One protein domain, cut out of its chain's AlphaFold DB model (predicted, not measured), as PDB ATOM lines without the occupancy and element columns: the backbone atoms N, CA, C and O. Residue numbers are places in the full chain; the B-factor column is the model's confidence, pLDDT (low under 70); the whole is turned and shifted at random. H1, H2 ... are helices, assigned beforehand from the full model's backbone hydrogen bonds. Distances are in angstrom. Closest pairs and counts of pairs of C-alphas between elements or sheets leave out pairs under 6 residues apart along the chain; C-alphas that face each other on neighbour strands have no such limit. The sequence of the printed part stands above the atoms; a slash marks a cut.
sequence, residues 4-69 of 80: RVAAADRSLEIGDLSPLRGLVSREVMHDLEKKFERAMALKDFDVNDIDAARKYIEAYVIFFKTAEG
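Overview. This is residues 4 to 69 of the 80 residues of an uncharacterized protein of bioreactor metagenome (UniProt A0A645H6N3). A long helical hairpin, H2 and H3, has a shorter helix, H1, packed slantwise on one side, while residues 46 to 51 at its turn stick out. The 66 printed residues include three named helices, H1, H2 and H3 in order, and no named strand: all helix. The whole is a compact rod, radius of gyration of the C-alphas 11.7 A, spanning 38 by 19 by 17 A.

Arrangement. Start with H1, residues 4 to 14. It only just touches H2, residues 26 to 42, with 3 pairs of C-alphas within 8 A, at residues 36 to 40 of H2 alone; the closest C-alphas are Leu 12 and Met 40, 7.1 A, at a steep tilt of 43 degrees, the same way. H1 touches H3, residues 50 to 68, at residues 63 to 68 of H3 alone; the closest C-alphas are Arg 4 and Glu 68, 5.7 A, at a steep tilt of 47 degrees, opposite ways. H2 and H3 touch as a hairpin, at a shallow tilt of 16 degrees, opposite ways; look at their closest C-alphas, Ala 39 and Ala 59, 5.1 A. In H1 and H3 every O i to N i+4 pair is within hydrogen-bond range, in H2 12 of 13.

Along the chain. Find C-alpha 4 at (17.896, -17.965, -40.835), where H1 begins, 15.2 A long. H2 runs 24.6 A, and H3 26.7 A to C-alpha 68 at (15.519, -22.716, -42.869).

Size, cuts and confidence. The C-alphas farthest apart, Gly 22 and Asn 48, are 38.0 A apart. The printed part has no cut; H1 to H2 is a long link. No printed residue is under 70 in pLDDT.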
ATOM      1  N   ARG A   4      19.157 -18.204 -40.123       90.56
ATOM      2  CA  ARG A   4      17.896 -17.965 -40.835       90.56
ATOM      3  C   ARG A   4      16.682 -18.109 -39.929       90.56
ATOM      4  O   ARG A   4      15.736 -17.339 -40.055       90.56
ATOM      5  N   VAL A   5      16.725 -19.046 -38.981       89.81
ATOM      6  CA  VAL A   5      15.669 -19.243 -37.974       89.81
ATOM      7  C   VAL A   5      15.575 -18.024 -37.057       89.81
ATOM      8  O   VAL A   5      14.482 -17.523 -36.810       89.81
ATOM      9  N   ALA A   6      16.714 -17.492 -36.603       93.25
ATOM     10  CA  ALA A   6      16.733 -16.275 -35.790       93.25
ATOM     11  C   ALA A   6      16.256 -15.036 -36.576       93.25
ATOM     12  O   ALA A   6      15.541 -14.187 -36.040       93.25
ATOM     13  N   ALA A   7      16.620 -14.930 -37.856       94.94
ATOM     14  CA  ALA A   7      16.150 -13.860 -38.731       94.94
ATOM     15  C   ALA A   7      14.644 -13.953 -39.030       94.94
ATOM     16  O   ALA A   7      13.966 -12.925 -39.065       94.94
ATOM     17  N   ALA A   8      14.108 -15.161 -39.204       94.19
ATOM     18  CA  ALA A   8      12.678 -15.399 -39.369       94.19
ATOM     19  C   ALA A   8      11.892 -14.947 -38.130       94.19
ATOM     20  O   ALA A   8      10.946 -14.170 -38.260       94.19
ATOM     21  N   ASP A   9      12.337 -15.346 -36.938       93.62
ATOM     22  CA  ASP A   9      11.723 -14.939 -35.669       93.62
ATOM     23  C   ASP A   9      11.662 -13.414 -35.529       93.62
ATOM     24  O   ASP A   9      10.585 -12.824 -35.401       93.62
ATOM     25  N   ARG A  10      12.812 -12.754 -35.719       94.81
ATOM     26  CA  ARG A  10      12.895 -11.291 -35.710       94.81
ATOM     27  C   ARG A  10      11.979 -10.653 -36.752       94.81
ATOM     28  O   ARG A  10      11.416  -9.598 -36.482       94.81
ATOM     29  N   SER A  11      11.824 -11.259 -37.929       95.94
ATOM     30  CA  SER A  11      10.978 -10.698 -38.988       95.94
ATOM     31  C   SER A  11       9.509 -10.629 -38.564       95.94
ATOM     32  O   SER A  11       8.850  -9.616 -38.792       95.94
ATOM     33  N   LEU A  12       8.996 -11.668 -37.894       93.06
ATOM     34  CA  LEU A  12       7.633 -11.678 -37.341       93.06
ATOM     35  C   LEU A  12       7.477 -10.768 -36.119       93.06
ATOM     36  O   LEU A  12       6.385 -10.241 -35.881       93.06
ATOM     37  N   GLU A  13       8.540 -10.590 -35.337       93.38
ATOM     38  CA  GLU A  13       8.566  -9.661 -34.205       93.38
ATOM     39  C   GLU A  13       8.403  -8.212 -34.681       93.38
ATOM     40  O   GLU A  13       7.500  -7.516 -34.216       93.38
ATOM     41  N   ILE A  14       9.228  -7.782 -35.645       95.25
ATOM     42  CA  ILE A  14       9.252  -6.393 -36.137       95.25
ATOM     43  C   ILE A  14       8.236  -6.116 -37.252       95.25
ATOM     44  O   ILE A  14       8.029  -4.959 -37.613       95.25
ATOM     45  N   GLY A  15       7.618  -7.157 -37.813       95.00
ATOM     46  CA  GLY A  15       6.671  -7.019 -38.915       95.00
ATOM     47  C   GLY A  15       7.328  -6.698 -40.266       95.00
ATOM     48  O   GLY A  15       6.677  -6.097 -41.116       95.00
ATOM     49  N   ASP A  16       8.582  -7.101 -40.484       95.38
ATOM     50  CA  ASP A  16       9.341  -6.795 -41.702       95.38
ATOM     51  C   ASP A  16      10.357  -7.899 -42.044       95.38
ATOM     52  O   ASP A  16      11.040  -8.422 -41.168       95.38
ATOM     53  N   LEU A  17      10.485  -8.239 -43.331       95.69
ATOM     54  CA  LEU A  17      11.342  -9.334 -43.817       95.69
ATOM     55  C   LEU A  17      12.809  -8.942 -44.064       95.69
ATOM     56  O   LEU A  17      13.599  -9.767 -44.528       95.69
ATOM     57  N   SER A  18      13.213  -7.704 -43.774       95.25
ATOM     58  CA  SER A  18      14.602  -7.253 -43.938       95.25
ATOM     59  C   SER A  18      15.646  -8.138 -43.253       95.25
ATOM     60  O   SER A  18      16.706  -8.302 -43.855       95.25
ATOM     61  N   PRO A  19      15.399  -8.761 -42.079       95.69
ATOM     62  CA  PRO A  19      16.365  -9.669 -41.461       95.69
ATOM     63  C   PRO A  19      16.718 -10.894 -42.316       95.69
ATOM     64  O   PRO A  19      17.814 -11.422 -42.169       95.69
ATOM     65  N   LEU A  20      15.828 -11.340 -43.210       93.56
ATOM     66  CA  LEU A  20      16.069 -12.481 -44.105       93.56
ATOM     67  C   LEU A  20      16.763 -12.078 -45.415       93.56
ATOM     68  O   LEU A  20      17.248 -12.939 -46.155       93.56
ATOM     69  N   ARG A  21      16.856 -10.776 -45.715       92.00
ATOM     70  CA  ARG A  21      17.489 -10.295 -46.949       92.00
ATOM     71  C   ARG A  21      18.971 -10.658 -46.966       92.00
ATOM     72  O   ARG A  21      19.728 -10.278 -46.083       92.00
ATOM     73  N   GLY A  22      19.386 -11.364 -48.014       90.56
ATOM     74  CA  GLY A  22      20.767 -11.827 -48.178       90.56
ATOM     75  C   GLY A  22      21.085 -13.145 -47.468       90.56
ATOM     76  O   GLY A  22      22.131 -13.720 -47.752       90.56
ATOM     77  N   LEU A  23      20.185 -13.660 -46.620       91.50
ATOM     78  CA  LEU A  23      20.317 -14.984 -45.995       91.50
ATOM     79  C   LEU A  23      19.655 -16.101 -46.818       91.50
ATOM     80  O   LEU A  23      20.031 -17.271 -46.696       91.50
ATOM     81  N   VAL A  24      18.682 -15.739 -47.657       90.50
ATOM     82  CA  VAL A  24      17.919 -16.642 -48.530       90.50
ATOM     83  C   VAL A  24      18.005 -16.214 -49.997       90.50
ATOM     84  O   VAL A  24      18.329 -15.065 -50.311       90.50
ATOM     85  N   SER A  25      17.707 -17.141 -50.912       91.56
ATOM     86  CA  SER A  25      17.610 -16.836 -52.343       91.56
ATOM     87  C   SER A  25      16.409 -15.928 -52.637       91.56
ATOM     88  O   SER A  25      15.473 -15.818 -51.845       91.56
ATOM     89  N   ARG A  26      16.405 -15.281 -53.808       89.75
ATOM     90  CA  ARG A  26      15.291 -14.417 -54.235       89.75
ATOM     91  C   ARG A  26      13.969 -15.178 -54.376       89.75
ATOM     92  O   ARG A  26      12.915 -14.605 -54.132       89.75
ATOM     93  N   GLU A  27      14.038 -16.441 -54.782       89.81
ATOM     94  CA  GLU A  27      12.878 -17.324 -54.915       89.81
ATOM     95  C   GLU A  27      12.283 -17.651 -53.544       89.81
ATOM     96  O   GLU A  27      11.110 -17.380 -53.301       89.81
ATOM     97  N   VAL A  28      13.130 -18.083 -52.606       90.88
ATOM     98  CA  VAL A  28      12.724 -18.339 -51.218       90.88
ATOM     99  C   VAL A  28      12.181 -17.067 -50.565       90.88
ATOM    100  O   VAL A  28      11.183 -17.124 -49.853       90.88
ATOM    101  N   MET A  29      12.775 -15.901 -50.843       93.00
ATOM    102  CA  MET A  29      12.279 -14.613 -50.347       93.00
ATOM    103  C   MET A  29      10.844 -14.324 -50.811       93.00
ATOM    104  O   MET A  29      10.022 -13.888 -50.010       93.00
ATOM    105  N   HIS A  30      10.521 -14.593 -52.078       92.00
ATOM    106  CA  HIS A  30       9.172 -14.383 -52.604       92.00
ATOM    107  C   HIS A  30       8.141 -15.336 -51.979       92.00
ATOM    108  O   HIS A  30       6.997 -14.957 -51.718       92.00
ATOM    109  N   ASP A  31       8.539 -16.575 -51.695       93.50
ATOM    110  CA  ASP A  31       7.680 -17.524 -50.983       93.50
ATOM    111  C   ASP A  31       7.488 -17.141 -49.514       93.50
ATOM    112  O   ASP A  31       6.390 -17.291 -48.964       93.50
ATOM    113  N   LEU A  32       8.538 -16.615 -48.883       94.50
ATOM    114  CA  LEU A  32       8.487 -16.089 -47.524       94.50
ATOM    115  C   LEU A  32       7.558 -14.885 -47.415       94.50
ATOM    116  O   LEU A  32       6.839 -14.819 -46.429       94.50
ATOM    117  N   GLU A  33       7.502 -13.994 -48.411       95.19
ATOM    118  CA  GLU A  33       6.561 -12.860 -48.441       95.19
ATOM    119  C   GLU A  33       5.112 -13.318 -48.221       95.19
ATOM    120  O   GLU A  33       4.445 -12.856 -47.297       95.19
ATOM    121  N   LYS A  34       4.644 -14.315 -48.980       94.81
ATOM    122  CA  LYS A  34       3.264 -14.828 -48.864       94.81
ATOM    123  C   LYS A  34       2.999 -15.492 -47.512       94.81
ATOM    124  O   LYS A  34       1.931 -15.335 -46.918       94.81
ATOM    125  N   LYS A  35       3.963 -16.280 -47.029       94.75
ATOM    126  CA  LYS A  35       3.858 -17.007 -45.751       94.75
ATOM    127  C   LYS A  35       3.893 -16.042 -44.566       94.75
ATOM    128  O   LYS A  35       3.139 -16.216 -43.611       94.75
ATOM    129  N   PHE A  36       4.709 -15.002 -44.670       96.12
ATOM    130  CA  PHE A  36       4.811 -13.914 -43.715       96.12
ATOM    131  C   PHE A  36       3.508 -13.125 -43.616       96.12
ATOM    132  O   PHE A  36       2.976 -12.983 -42.520       96.12
ATOM    133  N   GLU A  37       2.939 -12.693 -44.746       96.00
ATOM    134  CA  GLU A  37       1.644 -11.999 -44.770       96.00
ATOM    135  C   GLU A  37       0.547 -12.832 -44.098       96.00
ATOM    136  O   GLU A  37      -0.219 -12.319 -43.281       96.00
ATOM    137  N   ARG A  38       0.509 -14.143 -44.374       95.38
ATOM    138  CA  ARG A  38      -0.432 -15.063 -43.725       95.38
ATOM    139  C   ARG A  38      -0.211 -15.152 -42.215       95.38
ATOM    140  O   ARG A  38      -1.182 -15.096 -41.467       95.38
ATOM    141  N   ALA A  39       1.031 -15.315 -41.764       95.75
ATOM    142  CA  ALA A  39       1.346 -15.395 -40.340       95.75
ATOM    143  C   ALA A  39       0.993 -14.087 -39.613       95.75
ATOM    144  O   ALA A  39       0.396 -14.132 -38.541       95.75
ATOM    145  N   MET A  40       1.282 -12.935 -40.222       95.69
ATOM    146  CA  MET A  40       0.932 -11.616 -39.689       95.69
ATOM    147  C   MET A  40      -0.582 -11.417 -39.594       95.69
ATOM    148  O   MET A  40      -1.067 -10.960 -38.564       95.69
ATOM    149  N   ALA A  41      -1.340 -11.825 -40.617       95.81
ATOM    150  CA  ALA A  41      -2.801 -11.743 -40.607       95.81
ATOM    151  C   ALA A  41      -3.453 -12.625 -39.526       95.81
ATOM    152  O   ALA A  41      -4.571 -12.350 -39.099       95.81
ATOM    153  N   LEU A  42      -2.769 -13.690 -39.101       95.44
ATOM    154  CA  LEU A  42      -3.247 -14.627 -38.084       95.44
ATOM    155  C   LEU A  42      -2.700 -14.332 -36.681       95.44
ATOM    156  O   LEU A  42      -3.130 -14.998 -35.749       95.44
ATOM    157  N   LYS A  43      -1.761 -13.390 -36.523       90.50
ATOM    158  CA  LYS A  43      -1.019 -13.149 -35.271       90.50
ATOM    159  C   LYS A  43      -1.906 -12.655 -34.124       90.50
ATOM    160  O   LYS A  43      -1.711 -13.091 -32.996       90.50
ATOM    161  N   ASP A  44      -2.889 -11.806 -34.417       92.81
ATOM    162  CA  ASP A  44      -3.835 -11.241 -33.437       92.81
ATOM    163  C   ASP A  44      -5.114 -12.089 -33.309       92.81
ATOM    164  O   ASP A  44      -6.239 -11.610 -33.466       92.81
ATOM    165  N   PHE A  45      -4.950 -13.386 -33.056       91.94
ATOM    166  CA  PHE A  45      -6.074 -14.278 -32.778       91.94
ATOM    167  C   PHE A  45      -6.583 -14.133 -31.332       91.94
ATOM    168  O   PHE A  45      -5.836 -13.759 -30.427       91.94
ATOM    169  N   ASP A  46      -7.854 -14.474 -31.088       93.94
ATOM    170  CA  ASP A  46      -8.376 -14.598 -29.721       93.94
ATOM    171  C   ASP A  46      -7.712 -15.795 -29.029       93.94
ATOM    172  O   ASP A  46      -7.822 -16.929 -29.488       93.94
ATOM    173  N   VAL A  47      -7.048 -15.558 -27.899       92.25
ATOM    174  CA  VAL A  47      -6.343 -16.590 -27.122       92.25
ATOM    175  C   VAL A  47      -7.255 -17.709 -26.602       92.25
ATOM    176  O   VAL A  47      -6.761 -18.779 -26.250       92.25
ATOM    177  N   ASN A  48      -8.570 -17.482 -26.558       96.38
ATOM    178  CA  ASN A  48      -9.563 -18.496 -26.201       96.38
ATOM    179  C   ASN A  48     -10.059 -19.298 -27.418       96.38
ATOM    180  O   ASN A  48     -10.709 -20.331 -27.247       96.38
ATOM    181  N   ASP A  49      -9.744 -18.856 -28.637       96.56
ATOM    182  CA  ASP A  49     -10.032 -19.570 -29.878       96.56
ATOM    183  C   ASP A  49      -8.850 -20.483 -30.242       96.56
ATOM    184  O   ASP A  49      -7.873 -20.103 -30.896       96.56
ATOM    185  N   ILE A  50      -8.958 -21.738 -29.810       95.75
ATOM    186  CA  ILE A  50      -7.946 -22.772 -30.047       95.75
ATOM    187  C   ILE A  50      -7.752 -23.063 -31.542       95.75
ATOM    188  O   ILE A  50      -6.645 -23.418 -31.961       95.75
ATOM    189  N   ASP A  51      -8.789 -22.911 -32.366       97.25
ATOM    190  CA  ASP A  51      -8.674 -23.147 -33.804       97.25
ATOM    191  C   ASP A  51      -7.930 -22.000 -34.492       97.25
ATOM    192  O   ASP A  51      -7.119 -22.245 -35.390       97.25
ATOM    193  N   ALA A  52      -8.143 -20.758 -34.054       95.00
ATOM    194  CA  ALA A  52      -7.361 -19.615 -34.512       95.00
ATOM    195  C   ALA A  52      -5.894 -19.714 -34.060       95.00
ATOM    196  O   ALA A  52      -4.991 -19.542 -34.884       95.00
ATOM    197  N   ALA A  53      -5.651 -20.128 -32.813       95.38
ATOM    198  CA  ALA A  53      -4.306 -20.408 -32.311       95.38
ATOM    199  C   ALA A  53      -3.591 -21.474 -33.158       95.38
ATOM    200  O   ALA A  53      -2.441 -21.292 -33.563       95.38
ATOM    201  N   ARG A  54      -4.283 -22.571 -33.501       96.44
ATOM    202  CA  ARG A  54      -3.725 -23.633 -34.355       96.44
ATOM    203  C   ARG A  54      -3.345 -23.106 -35.739       96.44
ATOM    204  O   ARG A  54      -2.265 -23.432 -36.221       96.44
ATOM    205  N   LYS A  55      -4.196 -22.280 -36.356       96.81
ATOM    206  CA  LYS A  55      -3.920 -21.673 -37.671       96.81
ATOM    207  C   LYS A  55      -2.697 -20.760 -37.632       96.81
ATOM    208  O   LYS A  55      -1.896 -20.786 -38.567       96.81
ATOM    209  N   TYR A  56      -2.543 -19.971 -36.569       95.75
ATOM    210  CA  TYR A  56      -1.364 -19.128 -36.397       95.75
ATOM    211  C   TYR A  56      -0.089 -19.966 -36.253       95.75
ATOM    212  O   TYR A  56       0.872 -19.736 -36.982       95.75
ATOM    213  N   ILE A  57      -0.097 -20.983 -35.383       95.19
ATOM    214  CA  ILE A  57       1.056 -21.874 -35.188       95.19
ATOM    215  C   ILE A  57       1.420 -22.616 -36.479       95.19
ATOM    216  O   ILE A  57       2.599 -22.743 -36.800       95.19
ATOM    217  N   GLU A  58       0.436 -23.069 -37.255       96.31
ATOM    218  CA  GLU A  58       0.675 -23.685 -38.563       96.31
ATOM    219  C   GLU A  58       1.375 -22.712 -39.525       96.31
ATOM    220  O   GLU A  58       2.408 -23.051 -40.105       96.31
ATOM    221  N   ALA A  59       0.862 -21.482 -39.654       96.12
ATOM    222  CA  ALA A  59       1.466 -20.455 -40.503       96.12
ATOM    223  C   ALA A  59       2.887 -20.085 -40.045       96.12
ATOM    224  O   ALA A  59       3.787 -19.957 -40.876       96.12
ATOM    225  N   TYR A  60       3.097 -19.986 -38.731       93.88
ATOM    226  CA  TYR A  60       4.400 -19.761 -38.113       93.88
ATOM    227  C   TYR A  60       5.385 -20.883 -38.475       93.88
ATOM    228  O   TYR A  60       6.460 -20.620 -39.006       93.88
ATOM    229  N   VAL A  61       5.013 -22.154 -38.284       94.12
ATOM    230  CA  VAL A  61       5.891 -23.298 -38.589       94.12
ATOM    231  C   VAL A  61       6.232 -23.371 -40.080       94.12
ATOM    232  O   VAL A  61       7.387 -23.620 -40.427       94.12
ATOM    233  N   ILE A  62       5.261 -23.139 -40.968       93.94
ATOM    234  CA  ILE A  62       5.490 -23.130 -42.422       93.94
ATOM    235  C   ILE A  62       6.483 -22.027 -42.811       93.94
ATOM    236  O   ILE A  62       7.394 -22.265 -43.610       93.94
ATOM    237  N   PHE A  63       6.340 -20.833 -42.235       94.25
ATOM    238  CA  PHE A  63       7.258 -19.722 -42.466       94.25
ATOM    239  C   PHE A  63       8.692 -20.069 -42.035       94.25
ATOM    240  O   PHE A  63       9.624 -19.909 -42.824       94.25
ATOM    241  N   PHE A  64       8.864 -20.641 -40.841       91.75
ATOM    242  CA  PHE A  64      10.180 -21.039 -40.331       91.75
ATOM    243  C   PHE A  64      10.851 -22.127 -41.165       91.75
ATOM    244  O   PHE A  64      12.019 -21.979 -41.514       91.75
ATOM    245  N   LYS A  65      10.124 -23.187 -41.539       90.88
ATOM    246  CA  LYS A  65      10.667 -24.266 -42.387       90.88
ATOM    247  C   LYS A  65      11.152 -23.744 -43.737       90.88
ATOM    248  O   LYS A  65      12.213 -24.135 -44.215       90.88
ATOM    249  N   THR A  66      10.396 -22.808 -44.308       90.31
ATOM    250  CA  THR A  66      10.763 -22.150 -45.566       90.31
ATOM    251  C   THR A  66      12.031 -21.313 -45.396       90.31
ATOM    252  O   THR A  66      12.911 -21.358 -46.251       90.31
ATOM    253  N   ALA A  67      12.152 -20.571 -44.290       90.25
ATOM    254  CA  ALA A  67      13.328 -19.752 -44.010       90.25
ATOM    255  C   ALA A  67      14.578 -20.604 -43.757       90.25
ATOM    256  O   ALA A  67      15.659 -20.244 -44.209       90.25
ATOM    257  N   GLU A  68      14.434 -21.751 -43.089       87.62
ATOM    258  CA  GLU A  68      15.519 -22.716 -42.869       87.62
ATOM    259  C   GLU A  68      16.073 -23.276 -44.195       87.62
ATOM    260  O   GLU A  68      17.241 -23.660 -44.275       87.62
ATOM    261  N   GLY A  69      15.286 -23.228 -45.275       77.19
ATOM    262  CA  GLY A  69      15.669 -23.778 -46.572       77.19
ATOM    263  C   GLY A  69      15.376 -25.271 -46.682       77.19
ATOM    264  O   GLY A  69      15.896 -25.925 -47.583       77.19
TER     265      GLY A  69